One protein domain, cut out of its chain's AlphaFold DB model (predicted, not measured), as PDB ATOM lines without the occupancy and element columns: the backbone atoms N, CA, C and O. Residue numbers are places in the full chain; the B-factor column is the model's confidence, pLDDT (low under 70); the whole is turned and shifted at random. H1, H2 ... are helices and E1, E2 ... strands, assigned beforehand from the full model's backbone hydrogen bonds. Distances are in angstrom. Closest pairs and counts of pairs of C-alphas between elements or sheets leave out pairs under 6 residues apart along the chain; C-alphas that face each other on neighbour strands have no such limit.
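What this domain is: This is residues 21 to 122 of the 122 residues of an uncharacterized protein of Prevotella buccae ATCC 33574 (UniProt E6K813). A twisted sheet of five strands, E3 to E7, forms a slab, and the long helix H2 runs over it, grazing it with residues 108 to 115. The small hairpin of E1 and E2 sits at one end of the long axis and the short helix H1 at the other, with H2 reaching from beside H1 toward the hairpin. The 102 printed residues hold seven named strands followed by two named helices, a mixed class. The five-strand sheet has the order E3, E4, E5, E6, E7 and is antiparallel throughout, as is the pair of E1 and E2. The whole is compact, with a radius of gyration of the C-alphas of 13.8 A, and spans 40 by 31 by 21 A.

How they stand to each other: The sheet of E3 (residues 41 to 44), E4 (51 to 56), E5 (59 to 66), E6 (72 to 77) and E7 (85 to 88) is a meander, each strand the antiparallel neighbour of the one before. E3 and E7 are its edge strands. N 43 and O 53 of the hairpin E3 and E4 are 2.8 A apart, within hydrogen-bond range, as are N 54 and O 62 of E4 and E5, 2.8 A, N 65 and O 74 of E5 and E6, 2.9 A, and N 75 and O 87 of E6 and E7, 2.9 A. H2 (residues 106 to 120) is on the sheet but only grazes it; its closest C-alphas to E5 are those of Met 112 and Phe 65, 7.3 A. H1 (residues 98 to 104) also only grazes the sheet, with residues 98 to 101. H1 and H2 are close but not clearly touching, the closest C-alphas being those of Gln 102 and Tyr 109, 6.9 A, at a steep tilt of 62 degrees, opposite ways. In H1 and H2 every O i to N i+4 pair is within hydrogen-bond range. E1 (residues 26 to 28) and E2 (31 to 34) form an antiparallel hairpin, with N 33 and O 26 at 2.8 A. The closest C-alphas of E2 and E5 are those of Thr 31 and Gln 59, 5.7 A. E2 and H2 are apart.

Where its parts are: E1 begins at C-alpha 26, (28.806, 22.564, -14.446). E5, the longest strand, measures 21.8 A from its first to its last C-alpha, and E4 17.2 A. H2 measures 20.9 A and ends at C-alpha 120, (21.295, 22.796, -20.216).

The domain as a whole: The two C-alphas farthest apart, those of Gly 36 and Ser 100, are 41.2 A apart. The printed part has no cut and no long link. The mean pLDDT of the printed part is 93.0, and no printed residue is under 70.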
ATOM      1  N   TYR A  21      25.160  17.629  -5.693       95.25
ATOM      2  CA  TYR A  21      23.886  18.125  -6.191       95.25
ATOM      3  C   TYR A  21      24.023  18.808  -7.552       95.25
ATOM      4  O   TYR A  21      25.118  19.173  -7.984       95.25
ATOM      5  N   THR A  22      22.902  19.009  -8.237       93.88
ATOM      6  CA  THR A  22      22.843  19.687  -9.539       93.88
ATOM      7  C   THR A  22      23.438  21.102  -9.517       93.88
ATOM      8  O   THR A  22      24.036  21.536 -10.505       93.88
ATOM      9  N   HIS A  23      23.374  21.819  -8.390       92.94
ATOM     10  CA  HIS A  23      24.047  23.114  -8.261       92.94
ATOM     11  C   HIS A  23      25.577  23.027  -8.122       92.94
ATOM     12  O   HIS A  23      26.251  23.994  -8.474       92.94
ATOM     13  N   ASP A  24      26.130  21.902  -7.651       94.38
ATOM     14  CA  ASP A  24      27.573  21.717  -7.424       94.38
ATOM     15  C   ASP A  24      28.364  21.484  -8.728       94.38
ATOM     16  O   ASP A  24      29.597  21.572  -8.734       94.38
ATOM     17  N   ILE A  25      27.675  21.149  -9.823       94.88
ATOM     18  CA  ILE A  25      28.283  20.785 -11.109       94.88
ATOM     19  C   ILE A  25      28.092  21.872 -12.171       94.88
ATOM     20  O   ILE A  25      27.217  22.745 -12.079       94.88
ATOM     21  N   SER A  26      28.917  21.789 -13.209       94.12
ATOM     22  CA  SER A  26      28.806  22.564 -14.446       94.12
ATOM     23  C   SER A  26      29.002  21.660 -15.662       94.12
ATOM     24  O   SER A  26      29.517  20.546 -15.531       94.12
ATOM     25  N   PHE A  27      28.680  22.160 -16.851       92.19
ATOM     26  CA  PHE A  27      28.956  21.462 -18.102       92.19
ATOM     27  C   PHE A  27      30.130  22.100 -18.848       92.19
ATOM     28  O   PHE A  27      30.383  23.302 -18.778       92.19
ATOM     29  N   LYS A  28      30.897  21.271 -19.557       91.50
ATOM     30  CA  LYS A  28      31.868  21.706 -20.567       91.50
ATOM     31  C   LYS A  28      31.598  20.911 -21.838       91.50
ATOM     32  O   LYS A  28      32.116  19.804 -21.998       91.50
ATOM     33  N   GLY A  29      30.760  21.467 -22.712       88.88
ATOM     34  CA  GLY A  29      30.087  20.663 -23.736       88.88
ATOM     35  C   GLY A  29      29.251  19.582 -23.050       88.88
ATOM     36  O   GLY A  29      28.628  19.851 -22.031       88.88
ATOM     37  N   ASP A  30      29.348  18.341 -23.516       88.00
ATOM     38  CA  ASP A  30      28.578  17.221 -22.948       88.00
ATOM     39  C   ASP A  30      29.221  16.600 -21.693       88.00
ATOM     40  O   ASP A  30      28.774  15.570 -21.194       88.00
ATOM     41  N   THR A  31      30.310  17.188 -21.182       93.88
ATOM     42  CA  THR A  31      31.030  16.657 -20.015       93.88
ATOM     43  C   THR A  31      30.574  17.336 -18.730       93.88
ATOM     44  O   THR A  31      30.724  18.548 -18.578       93.88
ATOM     45  N   VAL A  32      30.111  16.538 -17.771       95.06
ATOM     46  CA  VAL A  32      29.796  16.952 -16.404       95.06
ATOM     47  C   VAL A  32      31.077  17.149 -15.598       95.06
ATOM     48  O   VAL A  32      31.885  16.227 -15.438       95.06
ATOM     49  N   ILE A  33      31.252  18.358 -15.068       96.06
ATOM     50  CA  ILE A  33      32.434  18.790 -14.326       96.06
ATOM     51  C   ILE A  33      32.068  19.069 -12.867       96.06
ATOM     52  O   ILE A  33      31.170  19.856 -12.577       96.06
ATOM     53  N   TYR A  34      32.832  18.484 -11.943       95.44
ATOM     54  CA  TYR A  34      32.816  18.809 -10.517       95.44
ATOM     55  C   TYR A  34      34.231  19.201 -10.084       95.44
ATOM     56  O   TYR A  34      35.195  18.489 -10.369       95.44
ATOM     57  N   GLN A  35      34.378  20.360  -9.433       94.25
ATOM     58  CA  GLN A  35      35.678  20.882  -8.973       94.25
ATOM     59  C   GLN A  35      36.772  20.879 -10.065       94.25
ATOM     60  O   GLN A  35      37.938  20.565  -9.820       94.25
ATOM     61  N   GLY A  36      36.386  21.223 -11.299       94.38
ATOM     62  CA  GLY A  36      37.298  21.339 -12.439       94.38
ATOM     63  C   GLY A  36      37.716  20.015 -13.089       94.38
ATOM     64  O   GLY A  36      38.598  20.029 -13.948       94.38
ATOM     65  N   ARG A  37      37.117  18.876 -12.714       96.00
ATOM     66  CA  ARG A  37      37.410  17.558 -13.302       96.00
ATOM     67  C   ARG A  37      36.135  16.841 -13.760       96.00
ATOM     68  O   ARG A  37      35.083  17.087 -13.170       96.00
ATOM     69  N   PRO A  38      36.217  15.951 -14.768       97.00
ATOM     70  CA  PRO A  38      35.112  15.060 -15.115       97.00
ATOM     71  C   PRO A  38      34.643  14.275 -13.891       97.00
ATOM     72  O   PRO A  38      35.467  13.716 -13.163       97.00
ATOM     73  N   TYR A  39      33.336  14.271 -13.653       95.75
ATOM     74  CA  TYR A  39      32.755  13.645 -12.471       95.75
ATOM     75  C   TYR A  39      32.321  12.197 -12.737       95.75
ATOM     76  O   TYR A  39      31.816  11.874 -13.811       95.75
ATOM     77  N   THR A  40      32.522  11.331 -11.742       95.62
ATOM     78  CA  THR A  40      32.003   9.960 -11.710       95.62
ATOM     79  C   THR A  40      31.255   9.781 -10.399       95.62
ATOM     80  O   THR A  40      31.833   9.985  -9.329       95.62
ATOM     81  N   GLY A  41      29.990   9.384 -10.482       95.31
ATOM     82  CA  GLY A  41      29.120   9.191  -9.327       95.31
ATOM     83  C   GLY A  41      27.710   9.726  -9.545       95.31
ATOM     84  O   GLY A  41      27.332  10.095 -10.663       95.31
ATOM     85  N   ASP A  42      26.955   9.764  -8.449       96.06
ATOM     86  CA  ASP A  42      25.561  10.197  -8.427       96.06
ATOM     87  C   ASP A  42      25.455  11.690  -8.095       96.06
ATOM     88  O   ASP A  42      26.014  12.175  -7.107       96.06
ATOM     89  N   ILE A  43      24.680  12.404  -8.901       95.44
ATOM     90  CA  ILE A  43      24.352  13.820  -8.747       95.44
ATOM     91  C   ILE A  43      22.868  13.903  -8.441       95.44
ATOM     92  O   ILE A  43      22.039  13.511  -9.256       95.44
ATOM     93  N   TRP A  44      22.512  14.413  -7.277       96.06
ATOM     94  CA  TRP A  44      21.127  14.496  -6.842       96.06
ATOM     95  C   TRP A  44      20.492  15.819  -7.240       96.06
ATOM     96  O   TRP A  44      21.167  16.845  -7.322       96.06
ATOM     97  N   THR A  45      19.179  15.815  -7.452       94.94
ATOM     98  CA  THR A  45      18.421  17.066  -7.539       94.94
ATOM     99  C   THR A  45      18.602  17.876  -6.256       94.94
ATOM    100  O   THR A  45      18.750  17.310  -5.171       94.94
ATOM    101  N   ASP A  46      18.575  19.203  -6.357       92.44
ATOM    102  CA  ASP A  46      18.835  20.092  -5.212       92.44
ATOM    103  C   ASP A  46      17.839  19.915  -4.048       92.44
ATOM    104  O   ASP A  46      18.175  20.152  -2.891       92.44
ATOM    105  N   ASP A  47      16.623  19.438  -4.333       91.00
ATOM    106  CA  ASP A  47      15.623  19.064  -3.319       91.00
ATOM    107  C   ASP A  47      15.866  17.691  -2.669       91.00
ATOM    108  O   ASP A  47      15.062  17.240  -1.849       91.00
ATOM    109  N   ASN A  48      16.960  17.021  -3.034       86.50
ATOM    110  CA  ASN A  48      17.458  15.775  -2.463       86.50
ATOM    111  C   ASN A  48      16.527  14.551  -2.597       86.50
ATOM    112  O   ASN A  48      16.843  13.482  -2.066       86.50
ATOM    113  N   THR A  49      15.383  14.696  -3.265       88.50
ATOM    114  CA  THR A  49      14.274  13.729  -3.204       88.50
ATOM    115  C   THR A  49      13.672  13.419  -4.567       88.50
ATOM    116  O   THR A  49      13.232  12.292  -4.777       88.50
ATOM    117  N   SER A  50      13.682  14.373  -5.501       92.56
ATOM    118  CA  SER A  50      13.010  14.206  -6.793       92.56
ATOM    119  C   SER A  50      13.740  13.258  -7.737       92.56
ATOM    120  O   SER A  50      13.087  12.567  -8.517       92.56
ATOM    121  N   GLY A  51      15.072  13.206  -7.690       95.38
ATOM    122  CA  GLY A  51      15.826  12.327  -8.574       95.38
ATOM    123  C   GLY A  51      17.338  12.406  -8.428       95.38
ATOM    124  O   GLY A  51      17.879  13.158  -7.612       95.38
ATOM    125  N   PHE A  52      18.019  11.616  -9.251       95.75
ATOM    126  CA  PHE A  52      19.466  11.672  -9.410       95.75
ATOM    127  C   PHE A  52      19.895  11.333 -10.841       95.75
ATOM    128  O   PHE A  52      19.168  10.696 -11.606       95.75
ATOM    129  N   PHE A  53      21.113  11.744 -11.170       94.81
ATOM    130  CA  PHE A  53      21.813  11.491 -12.417       94.81
ATOM    131  C   PHE A  53      23.085  10.717 -12.108       94.81
ATOM    132  O   PHE A  53      23.837  11.102 -11.214       94.81
ATOM    133  N   LYS A  54      23.357   9.657 -12.857       95.69
ATOM    134  CA  LYS A  54      24.591   8.889 -12.729       95.69
ATOM    135  C   LYS A  54      25.548   9.266 -13.839       95.69
ATOM    136  O   LYS A  54      25.169   9.291 -15.010       95.69
ATOM    137  N   THR A  55      26.794   9.520 -13.475       95.31
ATOM    138  CA  THR A  55      27.844   9.909 -14.418       95.31
ATOM    139  C   THR A  55      29.053   8.993 -14.315       95.31
ATOM    140  O   THR A  55      29.382   8.495 -13.236       95.31
ATOM    141  N   GLU A  56      29.727   8.790 -15.440       95.31
ATOM    142  CA  GLU A  56      30.995   8.072 -15.527       95.31
ATOM    143  C   GLU A  56      31.955   8.848 -16.428       95.31
ATOM    144  O   GLU A  56      31.651   9.123 -17.587       95.31
ATOM    145  N   ASN A  57      33.108   9.241 -15.887       94.75
ATOM    146  CA  ASN A  57      34.114  10.055 -16.578       94.75
ATOM    147  C   ASN A  57      33.521  11.333 -17.203       94.75
ATOM    148  O   ASN A  57      33.894  11.748 -18.301       94.75
ATOM    149  N   GLY A  58      32.582  11.958 -16.491       94.06
ATOM    150  CA  GLY A  58      31.847  13.145 -16.914       94.06
ATOM    151  C   GLY A  58      30.734  12.883 -17.928       94.06
ATOM    152  O   GLY A  58      30.083  13.833 -18.338       94.06
ATOM    153  N   GLN A  59      30.485  11.640 -18.336       93.75
ATOM    154  CA  GLN A  59      29.408  11.294 -19.264       93.75
ATOM    155  C   GLN A  59      28.171  10.827 -18.501       93.75
ATOM    156  O   GLN A  59      28.274   9.953 -17.638       93.75
ATOM    157  N   LEU A  60      27.003  11.377 -18.835       92.12
ATOM    158  CA  LEU A  60      25.724  10.937 -18.277       92.12
ATOM    159  C   LEU A  60      25.427   9.494 -18.710       92.12
ATOM    160  O   LEU A  60      25.420   9.194 -19.899       92.12
ATOM    161  N   GLN A  61      25.173   8.622 -17.739       94.69
ATOM    162  CA  GLN A  61      24.841   7.212 -17.956       94.69
ATOM    163  C   GLN A  61      23.359   6.948 -17.713       94.69
ATOM    164  O   GLN A  61      22.714   6.238 -18.478       94.69
ATOM    165  N   GLU A  62      22.812   7.511 -16.637       95.31
ATOM    166  CA  GLU A  62      21.445   7.235 -16.203       95.31
ATOM    167  C   GLU A  62      20.826   8.475 -15.568       95.31
ATOM    168  O   GLU A  62      21.524   9.305 -14.980       95.31
ATOM    169  N   LEU A  63      19.504   8.570 -15.628       94.50
ATOM    170  CA  LEU A  63      18.726   9.488 -14.805       94.50
ATOM    171  C   LEU A  63      17.522   8.757 -14.228       94.50
ATOM    172  O   LEU A  63      16.891   7.938 -14.900       94.50
ATOM    173  N   THR A  64      17.216   9.061 -12.975       97.06
ATOM    174  CA  THR A  64      16.101   8.459 -12.251       97.06
ATOM    175  C   THR A  64      15.322   9.545 -11.534       97.06
ATOM    176  O   THR A  64      15.911  10.343 -10.807       97.06
ATOM    177  N   PHE A  65      14.003   9.548 -11.711       97.12
ATOM    178  CA  PHE A  65      13.068  10.382 -10.959       97.12
ATOM    179  C   PHE A  65      12.131   9.509 -10.139       97.12
ATOM    180  O   PHE A  65      11.804   8.390 -10.542       97.12
ATOM    181  N   PHE A  66      11.696  10.027  -8.994       97.44
ATOM    182  CA  PHE A  66      10.891   9.289  -8.030       97.44
ATOM    183  C   PHE A  66       9.507   9.902  -7.839       97.44
ATOM    184  O   PHE A  66       9.315  11.118  -7.888       97.44
ATOM    185  N   HIS A  67       8.552   9.032  -7.533       97.00
ATOM    186  CA  HIS A  67       7.301   9.390  -6.886       97.00
ATOM    187  C   HIS A  67       7.563   9.896  -5.468       97.00
ATOM    188  O   HIS A  67       8.576   9.583  -4.839       97.00
ATOM    189  N   ARG A  68       6.597  10.622  -4.900       93.06
ATOM    190  CA  ARG A  68       6.699  11.157  -3.526       93.06
ATOM    191  C   ARG A  68       6.872  10.072  -2.461       93.06
ATOM    192  O   ARG A  68       7.421  10.341  -1.399       93.06
ATOM    193  N   ASN A  69       6.404   8.855  -2.736       94.31
ATOM    194  CA  ASN A  69       6.567   7.694  -1.859       94.31
ATOM    195  C   ASN A  69       7.946   7.009  -2.001       94.31
ATOM    196  O   ASN A  69       8.178   5.974  -1.378       94.31
ATOM    197  N   GLY A  70       8.850   7.561  -2.818       94.38
ATOM    198  CA  GLY A  70      10.195   7.043  -3.061       94.38
ATOM    199  C   GLY A  70      10.271   5.917  -4.095       94.38
ATOM    200  O   GLY A  70      11.366   5.420  -4.362       94.38
ATOM    201  N   LYS A  71       9.148   5.495  -4.689       96.31
ATOM    202  CA  LYS A  71       9.152   4.555  -5.817       96.31
ATOM    203  C   LYS A  71       9.690   5.238  -7.067       96.31
ATOM    204  O   LYS A  71       9.535   6.439  -7.252       96.31
ATOM    205  N   MET A  72      10.340   4.463  -7.923       97.00
ATOM    206  CA  MET A  72      10.840   4.939  -9.208       97.00
ATOM    207  C   MET A  72       9.661   5.345 -10.094       97.00
ATOM    208  O   MET A  72       8.716   4.580 -10.210       97.00
ATOM    209  N   ALA A  73       9.714   6.537 -10.680       97.69
ATOM    210  CA  ALA A  73       8.708   7.048 -11.610       97.69
ATOM    211  C   ALA A  73       9.204   6.973 -13.055       97.69
ATOM    212  O   ALA A  73       8.501   6.506 -13.944       97.69
ATOM    213  N   ILE A  74      10.436   7.427 -13.284       96.81
ATOM    214  CA  ILE A  74      11.090   7.407 -14.591       96.81
ATOM    215  C   ILE A  74      12.514   6.926 -14.375       96.81
ATOM    216  O   ILE A  74      13.212   7.440 -13.498       96.81
ATOM    217  N   HIS A  75      12.956   5.984 -15.194       96.75
ATOM    218  CA  HIS A  75      14.350   5.587 -15.283       96.75
ATOM    219  C   HIS A  75      14.773   5.585 -16.737       96.75
ATOM    220  O   HIS A  75      14.157   4.936 -17.577       96.75
ATOM    221  N   MET A  76      15.820   6.336 -17.050       95.38
ATOM    222  CA  MET A  76      16.361   6.390 -18.394       95.38
ATOM    223  C   MET A  76      17.837   6.034 -18.366       95.38
ATOM    224  O   MET A  76      18.613   6.617 -17.608       95.38
ATOM    225  N   LYS A  77      18.210   5.098 -19.236       95.00
ATOM    226  CA  LYS A  77      19.591   4.717 -19.518       95.00
ATOM    227  C   LYS A  77      20.019   5.356 -20.827       95.00
ATOM    228  O   LYS A  77      19.392   5.149 -21.872       95.00
ATOM    229  N   VAL A  78      21.089   6.131 -20.767       90.75
ATOM    230  CA  VAL A  78      21.706   6.745 -21.937       90.75
ATOM    231  C   VAL A  78      22.450   5.657 -22.704       90.75
ATOM    232  O   VAL A  78      23.264   4.927 -22.144       90.75
ATOM    233  N   SER A  79      22.149   5.524 -23.995       83.62
ATOM    234  CA  SER A  79      22.859   4.602 -24.876       83.62
ATOM    235  C   SER A  79      24.000   5.343 -25.572       83.62
ATOM    236  O   SER A  79      23.738   6.345 -26.237       83.62
ATOM    237  N   PRO A  80      25.251   4.852 -25.510       75.00
ATOM    238  CA  PRO A  80      26.345   5.450 -26.270       75.00
ATOM    239  C   PRO A  80      26.193   5.262 -27.790       75.00
ATOM    240  O   PRO A  80      26.887   5.921 -28.560       75.00
ATOM    241  N   GLN A  81      25.334   4.338 -28.237       73.31
ATOM    242  CA  GLN A  81      25.201   3.941 -29.644       73.31
ATOM    243  C   GLN A  81      23.784   4.125 -30.218       73.31
ATOM    244  O   GLN A  81      23.492   3.598 -31.291       73.31
ATOM    245  N   GLY A  82      22.883   4.849 -29.544       74.62
ATOM    246  CA  GLY A  82      21.518   5.025 -30.042       74.62
ATOM    247  C   GLY A  82      20.619   5.884 -29.159       74.62
ATOM    248  O   GLY A  82      21.086   6.627 -28.301       74.62
ATOM    249  N   ALA A  83      19.308   5.780 -29.386       85.75
ATOM    250  CA  ALA A  83      18.325   6.462 -28.554       85.75
ATOM    251  C   ALA A  83      18.397   5.953 -27.100       85.75
ATOM    252  O   ALA A  83      18.634   4.759 -26.884       85.75
ATOM    253  N   PRO A  84      18.190   6.830 -26.103       88.25
ATOM    254  CA  PRO A  84      18.115   6.406 -24.714       88.25
ATOM    255  C   PRO A  84      16.937   5.447 -24.507       88.25
ATOM    256  O   PRO A  84      15.876   5.592 -25.118       88.25
ATOM    257  N   HIS A  85      17.119   4.474 -23.620       93.38
ATOM    258  CA  HIS A  85      16.041   3.590 -23.193       93.38
ATOM    259  C   HIS A  85      15.363   4.199 -21.970       93.38
ATOM    260  O   HIS A  85      16.054   4.535 -21.013       93.38
ATOM    261  N   THR A  86      14.039   4.358 -22.006       93.69
ATOM    262  CA  THR A  86      13.260   4.948 -20.908       93.69
ATOM    263  C   THR A  86      12.193   3.971 -20.439       93.69
ATOM    264  O   THR A  86      11.396   3.493 -21.242       93.69
ATOM    265  N   GLU A  87      12.170   3.728 -19.137       96.88
ATOM    266  CA  GLU A  87      11.157   2.969 -18.417       96.88
ATOM    267  C   GLU A  87      10.365   3.939 -17.533       96.88
ATOM    268  O   GLU A  87      10.934   4.835 -16.901       96.88
ATOM    269  N   ILE A  88       9.044   3.783 -17.519       97.69
ATOM    270  CA  ILE A  88       8.118   4.645 -16.785       97.69
ATOM    271  C   ILE A  88       7.232   3.749 -15.925       97.69
ATOM    272  O   ILE A  88       6.779   2.696 -16.386       97.69
ATOM    273  N   PHE A  89       7.008   4.163 -14.682       98.06
ATOM    274  CA  PHE A  89       6.287   3.389 -13.680       98.06
ATOM    275  C   PHE A  89       5.283   4.257 -12.917       98.06
ATOM    276  O   PHE A  89       5.496   5.459 -12.720       98.06
ATOM    277  N   ASP A  90       4.199   3.645 -12.457       97.38
ATOM    278  CA  ASP A  90       3.272   4.255 -11.506       97.38
ATOM    279  C   ASP A  90       3.822   4.246 -10.064       97.38
ATOM    280  O   ASP A  90       4.946   3.810  -9.797       97.38
ATOM    281  N   ASP A  91       3.047   4.775  -9.116       97.12
ATOM    282  CA  ASP A  91       3.454   4.879  -7.713       97.12
ATOM    283  C   ASP A  91       3.395   3.539  -6.951       97.12
ATOM    284  O   ASP A  91       3.827   3.463  -5.794       97.12
ATOM    285  N   HIS A  92       2.934   2.466  -7.591       96.62
ATOM    286  CA  HIS A  92       3.008   1.091  -7.104       96.62
ATOM    287  C   HIS A  92       4.262   0.366  -7.622       96.62
ATOM    288  O   HIS A  92       4.762  -0.554  -6.961       96.62
ATOM    289  N   GLY A  93       4.859   0.876  -8.701       96.06
ATOM    290  CA  GLY A  93       6.038   0.332  -9.370       96.06
ATOM    291  C   GLY A  93       5.698  -0.512 -10.597       96.06
ATOM    292  O   GLY A  93       6.579  -1.215 -11.095       96.06
ATOM    293  N   ASP A  94       4.456  -0.453 -11.076       97.62
ATOM    294  CA  ASP A  94       4.018  -1.133 -12.288       97.62
ATOM    295  C   ASP A  94       4.328  -0.277 -13.518       97.62
ATOM    296  O   ASP A  94       4.300   0.953 -13.472       97.62
ATOM    297  N   SER A  95       4.665  -0.925 -14.635       97.38
ATOM    298  CA  SER A  95       5.016  -0.218 -15.869       97.38
ATOM    299  C   SER A  95       3.817   0.551 -16.427       97.38
ATOM    300  O   SER A  95       2.706   0.027 -16.506       97.38
ATOM    301  N   LEU A  96       4.073   1.784 -16.857       96.00
ATOM    302  CA  LEU A  96       3.076   2.710 -17.370       96.00
ATOM    303  C   LEU A  96       3.548   3.313 -18.699       96.00
ATOM    304  O   LEU A  96       4.739   3.555 -18.892       96.00
ATOM    305  N   ASP A  97       2.632   3.581 -19.629       95.06
ATOM    306  CA  ASP A  97       2.969   4.321 -20.846       95.06
ATOM    307  C   ASP A  97       3.072   5.838 -20.585       95.06
ATOM    308  O   ASP A  97       2.547   6.365 -19.602       95.06
ATOM    309  N   LEU A  98       3.739   6.564 -21.489       92.38
ATOM    310  CA  LEU A  98       3.976   8.004 -21.332       92.38
ATOM    311  C   LEU A  98       2.681   8.829 -21.279       92.38
ATOM    312  O   LEU A  98       2.631   9.815 -20.545       92.38
ATOM    313  N   VAL A  99       1.649   8.460 -22.046       93.94
ATOM    314  CA  VAL A  99       0.390   9.220 -22.093       93.94
ATOM    315  C   VAL A  99      -0.330   9.083 -20.757       93.94
ATOM    316  O   VAL A  99      -0.710  10.093 -20.162       93.94
ATOM    317  N   SER A 100      -0.447   7.857 -20.251       96.44
ATOM    318  CA  SER A 100      -1.025   7.587 -18.933       96.44
ATOM    319  C   SER A 100      -0.210   8.253 -17.821       96.44
ATOM    320  O   SER A 100      -0.772   8.890 -16.929       96.44
ATOM    321  N   PHE A 101       1.123   8.211 -17.903       96.31
ATOM    322  CA  PHE A 101       1.981   8.889 -16.934       96.31
ATOM    323  C   PHE A 101       1.759  10.402 -16.925       96.31
ATOM    324  O   PHE A 101       1.606  10.991 -15.861       96.31
ATOM    325  N   GLN A 102       1.681  11.046 -18.089       94.62
ATOM    326  CA  GLN A 102       1.420  12.485 -18.174       94.62
ATOM    327  C   GLN A 102       0.040  12.864 -17.626       94.62
ATOM    328  O   GLN A 102      -0.101  13.925 -17.029       94.62
ATOM    329  N   GLN A 103      -0.977  12.016 -17.789       95.88
ATOM    330  CA  GLN A 103      -2.313  12.281 -17.246       95.88
ATOM    331  C   GLN A 103      -2.349  12.253 -15.712       95.88
ATOM    332  O   GLN A 103      -3.071  13.047 -15.109       95.88
ATOM    333  N   HIS A 104      -1.572  11.366 -15.086       95.94
ATOM    334  CA  HIS A 104      -1.629  11.124 -13.640       95.94
ATOM    335  C   HIS A 104      -0.487  11.774 -12.841       95.94
ATOM    336  O   HIS A 104      -0.683  12.125 -11.680       95.94
ATOM    337  N   TYR A 105       0.674  11.986 -13.464       96.44
ATOM    338  CA  TYR A 105       1.933  12.381 -12.817       96.44
ATOM    339  C   TYR A 105       2.642  13.528 -13.564       96.44
ATOM    340  O   TYR A 105       3.873  13.590 -13.653       96.44
ATOM    341  N   MET A 106       1.861  14.460 -14.129       94.75
ATOM    342  CA  MET A 106       2.384  15.629 -14.853       94.75
ATOM    343  C   MET A 106       3.361  16.464 -14.010       94.75
ATOM    344  O   MET A 106       4.291  17.054 -14.552       94.75
ATOM    345  N   ASP A 107       3.176  16.519 -12.691       95.06
ATOM    346  CA  ASP A 107       4.065  17.256 -11.790       95.06
ATOM    347  C   ASP A 107       5.495  16.699 -11.806       95.06
ATOM    348  O   ASP A 107       6.450  17.475 -11.888       95.06
ATOM    349  N   ILE A 108       5.653  15.371 -11.822       95.31
ATOM    350  CA  ILE A 108       6.960  14.711 -11.954       95.31
ATOM    351  C   ILE A 108       7.572  15.007 -13.328       95.31
ATOM    352  O   ILE A 108       8.755  15.343 -13.419       95.31
ATOM    353  N   TYR A 109       6.771  14.948 -14.397       92.19
ATOM    354  CA  TYR A 109       7.242  15.251 -15.752       92.19
ATOM    355  C   TYR A 109       7.748  16.698 -15.883       92.19
ATOM    356  O   TYR A 109       8.842  16.935 -16.401       92.19
ATOM    357  N   LEU A 110       6.994  17.669 -15.359       93.25
ATOM    358  CA  LEU A 110       7.393  19.078 -15.344       93.25
ATOM    359  C   LEU A 110       8.654  19.300 -14.507       93.25
ATOM    360  O   LEU A 110       9.556  20.016 -14.939       93.25
ATOM    361  N   LYS A 111       8.756  18.654 -13.341       92.94
ATOM    362  CA  LYS A 111       9.947  18.733 -12.491       92.94
ATOM    363  C   LYS A 111      11.191  18.221 -13.215       92.94
ATOM    364  O   LYS A 111      12.226  18.883 -13.172       92.94
ATOM    365  N   MET A 112      11.087  17.087 -13.906       92.06
ATOM    366  CA  MET A 112      12.173  16.558 -14.733       92.06
ATOM    367  C   MET A 112      12.588  17.559 -15.815       92.06
ATOM    368  O   MET A 112      13.776  17.853 -15.941       92.06
ATOM    369  N   ALA A 113      11.626  18.119 -16.554       91.19
ATOM    370  CA  ALA A 113      11.901  19.095 -17.608       91.19
ATOM    371  C   ALA A 113      12.580  20.367 -17.068       91.19
ATOM    372  O   ALA A 113      13.499  20.886 -17.699       91.19
ATOM    373  N   MET A 114      12.175  20.847 -15.887       91.44
ATOM    374  CA  MET A 114      12.811  21.993 -15.227       91.44
ATOM    375  C   MET A 114      14.267  21.701 -14.865       91.44
ATOM    376  O   MET A 114      15.145  22.472 -15.241       91.44
ATOM    377  N   VAL A 115      14.533  20.573 -14.199       90.50
ATOM    378  CA  VAL A 115      15.902  20.189 -13.818       90.50
ATOM    379  C   VAL A 115      16.778  20.023 -15.060       90.50
ATOM    380  O   VAL A 115      17.902  20.514 -15.097       90.50
ATOM    381  N   GLN A 116      16.272  19.376 -16.112       86.75
ATOM    382  CA  GLN A 116      16.998  19.255 -17.378       86.75
ATOM    383  C   GLN A 116      17.276  20.625 -18.009       86.75
ATOM    384  O   GLN A 116      18.397  20.877 -18.450       86.75
ATOM    385  N   GLY A 117      16.297  21.532 -18.009       87.06
ATOM    386  CA  GLY A 117      16.460  22.894 -18.516       87.06
ATOM    387  C   GLY A 117      17.511  23.702 -17.752       87.06
ATOM    388  O   GLY A 117      18.320  24.384 -18.376       87.06
ATOM    389  N   GLU A 118      17.549  23.590 -16.423       86.62
ATOM    390  CA  GLU A 118      18.574  24.216 -15.573       86.62
ATOM    391  C   GLU A 118      19.977  23.678 -15.881       86.62
ATOM    392  O   GLU A 118      20.940  24.443 -15.934       86.62
ATOM    393  N   LEU A 119      20.096  22.371 -16.127       86.00
ATOM    394  CA  LEU A 119      21.361  21.737 -16.499       86.00
ATOM    395  C   LEU A 119      21.846  22.187 -17.883       86.00
ATOM    396  O   LEU A 119      23.032  22.445 -18.044       86.00
ATOM    397  N   MET A 120      20.949  22.346 -18.858       81.12
ATOM    398  CA  MET A 120      21.295  22.796 -20.216       81.12
ATOM    399  C   MET A 120      21.712  24.273 -20.304       81.12
ATOM    400  O   MET A 120      22.267  24.689 -21.319       81.12
ATOM    401  N   GLN A 121      21.407  25.078 -19.285       81.88
ATOM    402  CA  GLN A 121      21.790  26.493 -19.219       81.88
ATOM    403  C   GLN A 121      23.144  26.727 -18.529       81.88
ATOM    404  O   GLN A 121      23.629  27.860 -18.524       81.88
ATOM    405  N   LYS A 122      23.730  25.687 -17.928       77.94
ATOM    406  CA  LYS A 122      25.040  25.709 -17.260       77.94
ATOM    407  C   LYS A 122      26.169  25.374 -18.228       77.94
ATOM    408  O   LYS A 122      27.281  25.889 -17.981       77.94
TER     409      LYS A 122